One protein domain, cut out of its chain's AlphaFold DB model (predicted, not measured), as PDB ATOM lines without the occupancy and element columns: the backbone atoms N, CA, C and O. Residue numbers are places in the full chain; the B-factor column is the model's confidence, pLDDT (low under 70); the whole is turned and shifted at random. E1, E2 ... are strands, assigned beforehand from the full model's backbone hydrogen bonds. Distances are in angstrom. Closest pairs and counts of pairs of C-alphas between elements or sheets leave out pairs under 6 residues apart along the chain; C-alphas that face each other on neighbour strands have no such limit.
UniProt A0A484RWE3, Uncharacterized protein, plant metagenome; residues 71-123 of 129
ATOM      1  N   TYR A  71     -45.364 -34.316 -29.109       97.19
ATOM      2  CA  TYR A  71     -44.772 -33.096 -29.637       97.19
ATOM      3  C   TYR A  71     -45.828 -32.347 -30.436       97.19
ATOM      4  O   TYR A  71     -46.647 -32.969 -31.126       97.19
ATOM      5  N   ARG A  72     -45.822 -31.021 -30.340       96.06
ATOM      6  CA  ARG A  72     -46.726 -30.168 -31.105       96.06
ATOM      7  C   ARG A  72     -46.181 -29.984 -32.509       96.06
ATOM      8  O   ARG A  72     -45.002 -29.691 -32.678       96.06
ATOM      9  N   ILE A  73     -47.030 -30.172 -33.515       95.88
ATOM     10  CA  ILE A  73     -46.602 -30.135 -34.923       95.88
ATOM     11  C   ILE A  73     -46.334 -28.720 -35.453       95.88
ATOM     12  O   ILE A  73     -45.733 -28.571 -36.513       95.88
ATOM     13  N   ASP A  74     -46.810 -27.694 -34.750       93.50
ATOM     14  CA  ASP A  74     -46.702 -26.290 -35.145       93.50
ATOM     15  C   ASP A  74     -45.329 -25.689 -34.821       93.50
ATOM     16  O   ASP A  74     -44.824 -24.887 -35.604       93.50
ATOM     17  N   ASP A  75     -44.712 -26.091 -33.707       92.19
ATOM     18  CA  ASP A  75     -43.442 -25.519 -33.244       92.19
ATOM     19  C   ASP A  75     -42.394 -26.547 -32.783       92.19
ATOM     20  O   ASP A  75     -41.321 -26.160 -32.316       92.19
ATOM     21  N   ALA A  76     -42.680 -27.846 -32.920       94.81
ATOM     22  CA  ALA A  76     -41.814 -28.946 -32.492       94.81
ATOM     23  C   ALA A  76     -41.530 -29.001 -30.978       94.81
ATOM     24  O   ALA A  76     -40.667 -29.761 -30.539       94.81
ATOM     25  N   SER A  77     -42.253 -28.243 -30.152       94.44
ATOM     26  CA  SER A  77     -42.100 -28.320 -28.700       94.44
ATOM     27  C   SER A  77     -42.723 -29.595 -28.128       94.44
ATOM     28  O   SER A  77     -43.693 -30.149 -28.659       94.44
ATOM     29  N   GLU A  78     -42.164 -30.074 -27.020       96.69
ATOM     30  CA  GLU A  78     -42.772 -31.150 -26.240       96.69
ATOM     31  C   GLU A  78     -44.107 -30.696 -25.644       96.69
ATOM     32  O   GLU A  78     -44.236 -29.602 -25.095       96.69
ATOM     33  N   TYR A  79     -45.105 -31.572 -25.716       97.56
ATOM     34  CA  TYR A  79     -46.403 -31.346 -25.106       97.56
ATOM     35  C   TYR A  79     -46.511 -32.107 -23.787       97.56
ATOM     36  O   TYR A  79     -46.435 -33.337 -23.751       97.56
ATOM     37  N   SER A  80     -46.748 -31.381 -22.696       97.75
ATOM     38  CA  SER A  80     -47.122 -31.985 -21.419       97.75
ATOM     39  C   SER A  80     -48.617 -32.303 -21.408       97.75
ATOM     40  O   SER A  80     -49.447 -31.429 -21.651       97.75
ATOM     41  N   LEU A  81     -48.978 -33.552 -21.105       97.25
ATOM     42  CA  LEU A  81     -50.378 -33.976 -21.037       97.25
ATOM     43  C   LEU A  81     -51.186 -33.101 -20.071       97.25
ATOM     44  O   LEU A  81     -50.728 -32.751 -18.985       97.25
ATOM     45  N   GLY A  82     -52.392 -32.721 -20.490       96.69
ATOM     46  CA  GLY A  82     -53.241 -31.796 -19.746       96.69
ATOM     47  C   GLY A  82     -52.797 -30.325 -19.785       96.69
ATOM     48  O   GLY A  82     -53.495 -29.484 -19.216       96.69
ATOM     49  N   ALA A  83     -51.702 -29.960 -20.458       97.19
ATOM     50  CA  ALA A  83     -51.353 -28.554 -20.646       97.19
ATOM     51  C   ALA A  83     -52.376 -27.858 -21.558       97.19
ATOM     52  O   ALA A  83     -52.851 -28.416 -22.544       97.19
ATOM     53  N   ALA A  84     -52.743 -26.625 -21.212       97.12
ATOM     54  CA  ALA A  84     -53.508 -25.776 -22.115       97.12
ATOM     55  C   ALA A  84     -52.533 -25.073 -23.064       97.12
ATOM     56  O   ALA A  84     -51.570 -24.464 -22.598       97.12
ATOM     57  N   ILE A  85     -52.786 -25.150 -24.368       95.81
ATOM     58  CA  ILE A  85     -51.999 -24.452 -25.389       95.81
ATOM     59  C   ILE A  85     -52.912 -23.603 -26.268       95.81
ATOM     60  O   ILE A  85     -54.095 -23.910 -26.421       95.81
ATOM     61  N   LEU A  86     -52.354 -22.545 -26.850       95.12
ATOM     62  CA  LEU A  86     -53.034 -21.727 -27.845       95.12
ATOM     63  C   LEU A  86     -52.677 -22.247 -29.241       95.12
ATOM     64  O   LEU A  86     -51.509 -22.229 -29.621       95.12
ATOM     65  N   LEU A  87     -53.678 -22.701 -29.988       92.38
ATOM     66  CA  LEU A  87     -53.544 -23.132 -31.376       92.38
ATOM     67  C   LEU A  87     -54.414 -22.217 -32.247       92.38
ATOM     68  O   LEU A  87     -55.643 -22.318 -32.235       92.38
ATOM     69  N   GLY A  88     -53.781 -21.282 -32.960       89.62
ATOM     70  CA  GLY A  88     -54.497 -20.164 -33.582       89.62
ATOM     71  C   GLY A  88     -55.184 -19.306 -32.515       89.62
ATOM     72  O   GLY A  88     -54.523 -18.836 -31.596       89.62
ATOM     73  N   ASP A  89     -56.507 -19.166 -32.599       93.44
ATOM     74  CA  ASP A  89     -57.319 -18.412 -31.630       93.44
ATOM     75  C   ASP A  89     -58.044 -19.313 -30.608       93.44
ATOM     76  O   ASP A  89     -58.936 -18.861 -29.887       93.44
ATOM     77  N   GLN A  90     -57.705 -20.607 -30.545       95.75
ATOM     78  CA  GLN A  90     -58.377 -21.576 -29.674       95.75
ATOM     79  C   GLN A  90     -57.446 -22.127 -28.596       95.75
ATOM     80  O   GLN A  90     -56.335 -22.575 -28.876       95.75
ATOM     81  N   VAL A  91     -57.936 -22.157 -27.354       96.94
ATOM     82  CA  VAL A  91     -57.269 -22.874 -26.262       96.94
ATOM     83  C   VAL A  91     -57.671 -24.341 -26.328       96.94
ATOM     84  O   VAL A  91     -58.842 -24.677 -26.154       96.94
ATOM     85  N   VAL A  92     -56.695 -25.211 -26.567       97.06
ATOM     86  CA  VAL A  92     -56.894 -26.659 -26.652       97.06
ATOM     87  C   VAL A  92     -56.088 -27.384 -25.582       97.06
ATOM     88  O   VAL A  92     -55.092 -26.880 -25.060       97.06
ATOM     89  N   ARG A  93     -56.548 -28.587 -25.237       97.69
ATOM     90  CA  ARG A  93     -55.908 -29.482 -24.277       97.69
ATOM     91  C   ARG A  93     -56.142 -30.917 -24.713       97.69
ATOM     92  O   ARG A  93     -57.267 -31.300 -25.019       97.69
ATOM     93  N   TYR A  94     -55.087 -31.712 -24.674       98.06
ATOM     94  CA  TYR A  94     -55.158 -33.162 -24.771       98.06
ATOM     95  C   TYR A  94     -54.790 -33.801 -23.430       98.06
ATOM     96  O   TYR A  94     -53.683 -33.564 -22.932       98.06
ATOM     97  N   PRO A  95     -55.688 -34.583 -22.819       97.56
ATOM     98  CA  PRO A  95     -55.452 -35.119 -21.489       97.56
ATOM     99  C   PRO A  95     -54.623 -36.418 -21.474       97.56
ATOM    100  O   PRO A  95     -54.154 -36.831 -20.419       97.56
ATOM    101  N   GLY A  96     -54.382 -37.034 -22.638       97.88
ATOM    102  CA  GLY A  96     -53.580 -38.257 -22.745       97.88
ATOM    103  C   GLY A  96     -54.383 -39.549 -22.838       97.88
ATOM    104  O   GLY A  96     -53.804 -40.618 -22.688       97.88
ATOM    105  N   TRP A  97     -55.683 -39.481 -23.103       97.81
ATOM    106  CA  TRP A  97     -56.513 -40.642 -23.418       97.81
ATOM    107  C   TRP A  97     -57.490 -40.321 -24.547       97.81
ATOM    108  O   TRP A  97     -57.797 -39.154 -24.805       97.81
ATOM    109  N   GLY A  98     -57.978 -41.370 -25.203       97.50
ATOM    110  CA  GLY A  98     -58.814 -41.272 -26.392       97.50
ATOM    111  C   GLY A  98     -58.020 -40.963 -27.670       97.50
ATOM    112  O   GLY A  98     -56.804 -41.191 -27.734       97.50
ATOM    113  N   PRO A  99     -58.693 -40.436 -28.709       96.88
ATOM    114  CA  PRO A  99     -58.058 -40.133 -29.986       96.88
ATOM    115  C   PRO A  99     -56.993 -39.042 -29.855       96.88
ATOM    116  O   PRO A  99     -57.261 -37.955 -29.340       96.88
ATOM    117  N   VAL A 100     -55.800 -39.306 -30.393       97.38
ATOM    118  CA  VAL A 100     -54.725 -38.309 -30.469       97.38
ATOM    119  C   VAL A 100     -55.148 -37.182 -31.424       97.38
ATOM    120  O   VAL A 100     -55.438 -37.461 -32.591       97.38
ATOM    121  N   PRO A 101     -55.169 -35.914 -30.981       97.25
ATOM    122  CA  PRO A 101     -55.517 -34.795 -31.845       97.25
ATOM    123  C   PRO A 101     -54.495 -34.577 -32.962       97.25
ATOM    124  O   PRO A 101     -53.298 -34.759 -32.765       97.25
ATOM    125  N   ALA A 102     -54.959 -34.081 -34.110       96.25
ATOM    126  CA  ALA A 102     -54.116 -33.856 -35.288       96.25
ATOM    127  C   ALA A 102     -52.982 -32.833 -35.082       96.25
ATOM    128  O   ALA A 102     -52.040 -32.814 -35.863       96.25
ATOM    129  N   TRP A 103     -53.060 -31.990 -34.045       96.50
ATOM    130  CA  TRP A 103     -52.008 -31.033 -33.682       96.50
ATOM    131  C   TRP A 103     -50.875 -31.653 -32.840       96.50
ATOM    132  O   TRP A 103     -49.913 -30.962 -32.500       96.50
ATOM    133  N   LEU A 104     -50.964 -32.950 -32.525       97.50
ATOM    134  CA  LEU A 104     -49.930 -33.714 -31.834       97.50
ATOM    135  C   LEU A 104     -49.364 -34.830 -32.704       97.50
ATOM    136  O   LEU A 104     -50.061 -35.479 -33.481       97.50
ATOM    137  N   THR A 105     -48.091 -35.126 -32.472       97.38
ATOM    138  CA  THR A 105     -47.416 -36.317 -32.982       97.38
ATOM    139  C   THR A 105     -46.624 -36.999 -31.871       97.38
ATOM    140  O   THR A 105     -46.194 -36.361 -30.912       97.38
ATOM    141  N   ARG A 106     -46.423 -38.314 -31.995       96.06
ATOM    142  CA  ARG A 106     -45.513 -39.090 -31.127       96.06
ATOM    143  C   ARG A 106     -44.104 -39.201 -31.705       96.06
ATOM    144  O   ARG A 106     -43.214 -39.751 -31.065       96.06
ATOM    145  N   VAL A 107     -43.904 -38.725 -32.931       96.12
ATOM    146  CA  VAL A 107     -42.590 -38.720 -33.569       96.12
ATOM    147  C   VAL A 107     -41.815 -37.534 -33.017       96.12
ATOM    148  O   VAL A 107     -42.267 -36.399 -33.156       96.12
ATOM    149  N   ALA A 108     -40.660 -37.784 -32.407       95.69
ATOM    150  CA  ALA A 108     -39.798 -36.715 -31.922       95.69
ATOM    151  C   ALA A 108     -39.252 -35.879 -33.094       95.69
ATOM    152  O   ALA A 108     -38.879 -36.454 -34.124       95.69
ATOM    153  N   PRO A 109     -39.193 -34.545 -32.963       95.62
ATOM    154  CA  PRO A 109     -38.528 -33.707 -33.944       95.62
ATOM    155  C   PRO A 109     -37.027 -34.026 -33.971       95.62
ATOM    156  O   PRO A 109     -36.423 -34.266 -32.925       95.62
ATOM    157  N   PRO A 110     -36.392 -34.020 -35.154       93.56
ATOM    158  CA  PRO A 110     -34.972 -34.335 -35.285       93.56
ATOM    159  C   PRO A 110     -34.065 -33.247 -34.690       93.56
ATOM    160  O   PRO A 110     -32.918 -33.532 -34.354       93.56
ATOM    161  N   ALA A 111     -34.554 -32.007 -34.590       88.44
ATOM    162  CA  ALA A 111     -33.860 -30.870 -33.998       88.44
ATOM    163  C   ALA A 111     -34.860 -29.745 -33.658       88.44
ATOM    164  O   ALA A 111     -35.956 -29.716 -34.233       88.44
ATOM    165  N   PRO A 112     -34.490 -28.787 -32.787       84.50
ATOM    166  CA  PRO A 112     -35.255 -27.555 -32.604       84.50
ATOM    167  C   PRO A 112     -35.472 -26.820 -33.936       84.50
ATOM    168  O   PRO A 112     -34.551 -26.715 -34.745       84.50
ATOM    169  N   GLY A 113     -36.684 -26.314 -34.166       82.81
ATOM    170  CA  GLY A 113     -37.048 -25.612 -35.405       82.81
ATOM    171  C   GLY A 113     -37.402 -26.517 -36.592       82.81
ATOM    172  O   GLY A 113     -37.608 -26.015 -37.695       82.81
ATOM    173  N   ALA A 114     -37.485 -27.837 -36.394       92.25
ATOM    174  CA  ALA A 114     -38.023 -28.746 -37.405       92.25
ATOM    175  C   ALA A 114     -39.471 -28.382 -37.774       92.25
ATOM    176  O   ALA A 114     -40.260 -27.968 -36.926       92.25
ATOM    177  N   THR A 115     -39.837 -28.565 -39.042       93.81
ATOM    178  CA  THR A 115     -41.181 -28.242 -39.550       93.81
ATOM    179  C   THR A 115     -41.944 -29.517 -39.886       93.81
ATOM    180  O   THR A 115     -41.393 -30.425 -40.510       93.81
ATOM    181  N   TRP A 116     -43.212 -29.608 -39.490       94.81
ATOM    182  CA  TRP A 116     -44.058 -30.756 -39.817       94.81
ATOM    183  C   TRP A 116     -44.529 -30.719 -41.280       94.81
ATOM    184  O   TRP A 116     -45.011 -29.696 -41.760       94.81
ATOM    185  N   THR A 117     -44.433 -31.846 -41.991       93.31
ATOM    186  CA  THR A 117     -44.786 -31.968 -43.422       93.31
ATOM    187  C   THR A 117     -46.129 -32.660 -43.672       93.31
ATOM    188  O   THR A 117     -46.488 -32.936 -44.814       93.31
ATOM    189  N   GLY A 118     -46.877 -32.976 -42.612       89.62
ATOM    190  CA  GLY A 118     -48.139 -33.722 -42.669       89.62
ATOM    191  C   GLY A 118     -47.999 -35.191 -42.267       89.62
ATOM    192  O   GLY A 118     -48.936 -35.752 -41.703       89.62
ATOM    193  N   SER A 119     -46.829 -35.799 -42.480       90.06
ATOM    194  CA  SER A 119     -46.549 -37.197 -42.109       90.06
ATOM    195  C   SER A 119     -45.236 -37.400 -41.347       90.06
ATOM    196  O   SER A 119     -44.983 -38.497 -40.848       90.06
ATOM    197  N   GLY A 120     -44.406 -36.364 -41.230       92.12
ATOM    198  CA  GLY A 120     -43.125 -36.418 -40.539       92.12
ATOM    199  C   GLY A 120     -42.494 -35.039 -40.381       92.12
ATOM    200  O   GLY A 120     -43.069 -34.020 -40.763       92.12
ATOM    201  N   TRP A 121     -41.290 -35.015 -39.820       94.50
ATOM    202  CA  TRP A 121     -40.512 -33.795 -39.630       94.50
ATOM    203  C   TRP A 121     -39.542 -33.560 -40.790       94.50
ATOM    204  O   TRP A 121     -38.821 -34.473 -41.190       94.50
ATOM    205  N   ALA A 122     -39.477 -32.326 -41.283       91.56
ATOM    206  CA  ALA A 122     -38.382 -31.836 -42.111       91.56
ATOM    207  C   ALA A 122     -37.282 -31.235 -41.225       91.56
ATOM    208  O   ALA A 122     -37.573 -30.582 -40.218       91.56
ATOM    209  N   MET A 123     -36.017 -31.445 -41.606       88.00
ATOM    210  CA  MET A 123     -34.893 -30.797 -40.928       88.00
ATOM    211  C   MET A 123     -34.992 -29.271 -41.068       88.00
ATOM    212  O   MET A 123     -35.393 -28.795 -42.134       88.00
TER     213      MET A 123
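What this domain is: This is residues 71 to 123 of the 129 residues of an uncharacterized protein of plant metagenome (UniProt A0A484RWE3). There is little regular structure here: a mostly looping chain with one small hairpin, E1 and E2, towards one end of its longest axis, and residues 107 to 123 towards the other. Between these ends, residues 71 to 72 form a short antiparallel pairing with residues 104 to 105. The printed part has 53 residues, with no named helix and two named strands, E1 then E2, an antiparallel sheet; the class is all strand, though named elements hold only 6 residues. The whole is compact, with a radius of gyration of the C-alphas of 10.9 A, and spans 28 by 23 by 17 A.

How they stand to each other: E1, residues 85 to 87, and E2, residues 90 to 92, are antiparallel neighbours in a hairpin, with 135 degrees between their directions. C-alphas 86 and 91 face each other at 4.7 A. N 87 and O 90, 2.9 A apart, are within hydrogen-bond range. Residues 115 to 116 pair antiparallel with residues 121 to 122.

Where its parts are: E1 begins at C-alpha 85 (-51.999, -24.452, -25.389) and is 6.3 A long. E2 is 6.1 A long and ends at C-alpha 92 (-56.894, -26.659, -26.652).

The domain as a whole: The C-alphas farthest apart, of Gly 98 and Met 123, are 29.9 A apart. The printed part has no cut, and the link from E1 to E2 is tight. Residues 93 to 123 hold no named element. No printed residue is under 70 in pLDDT.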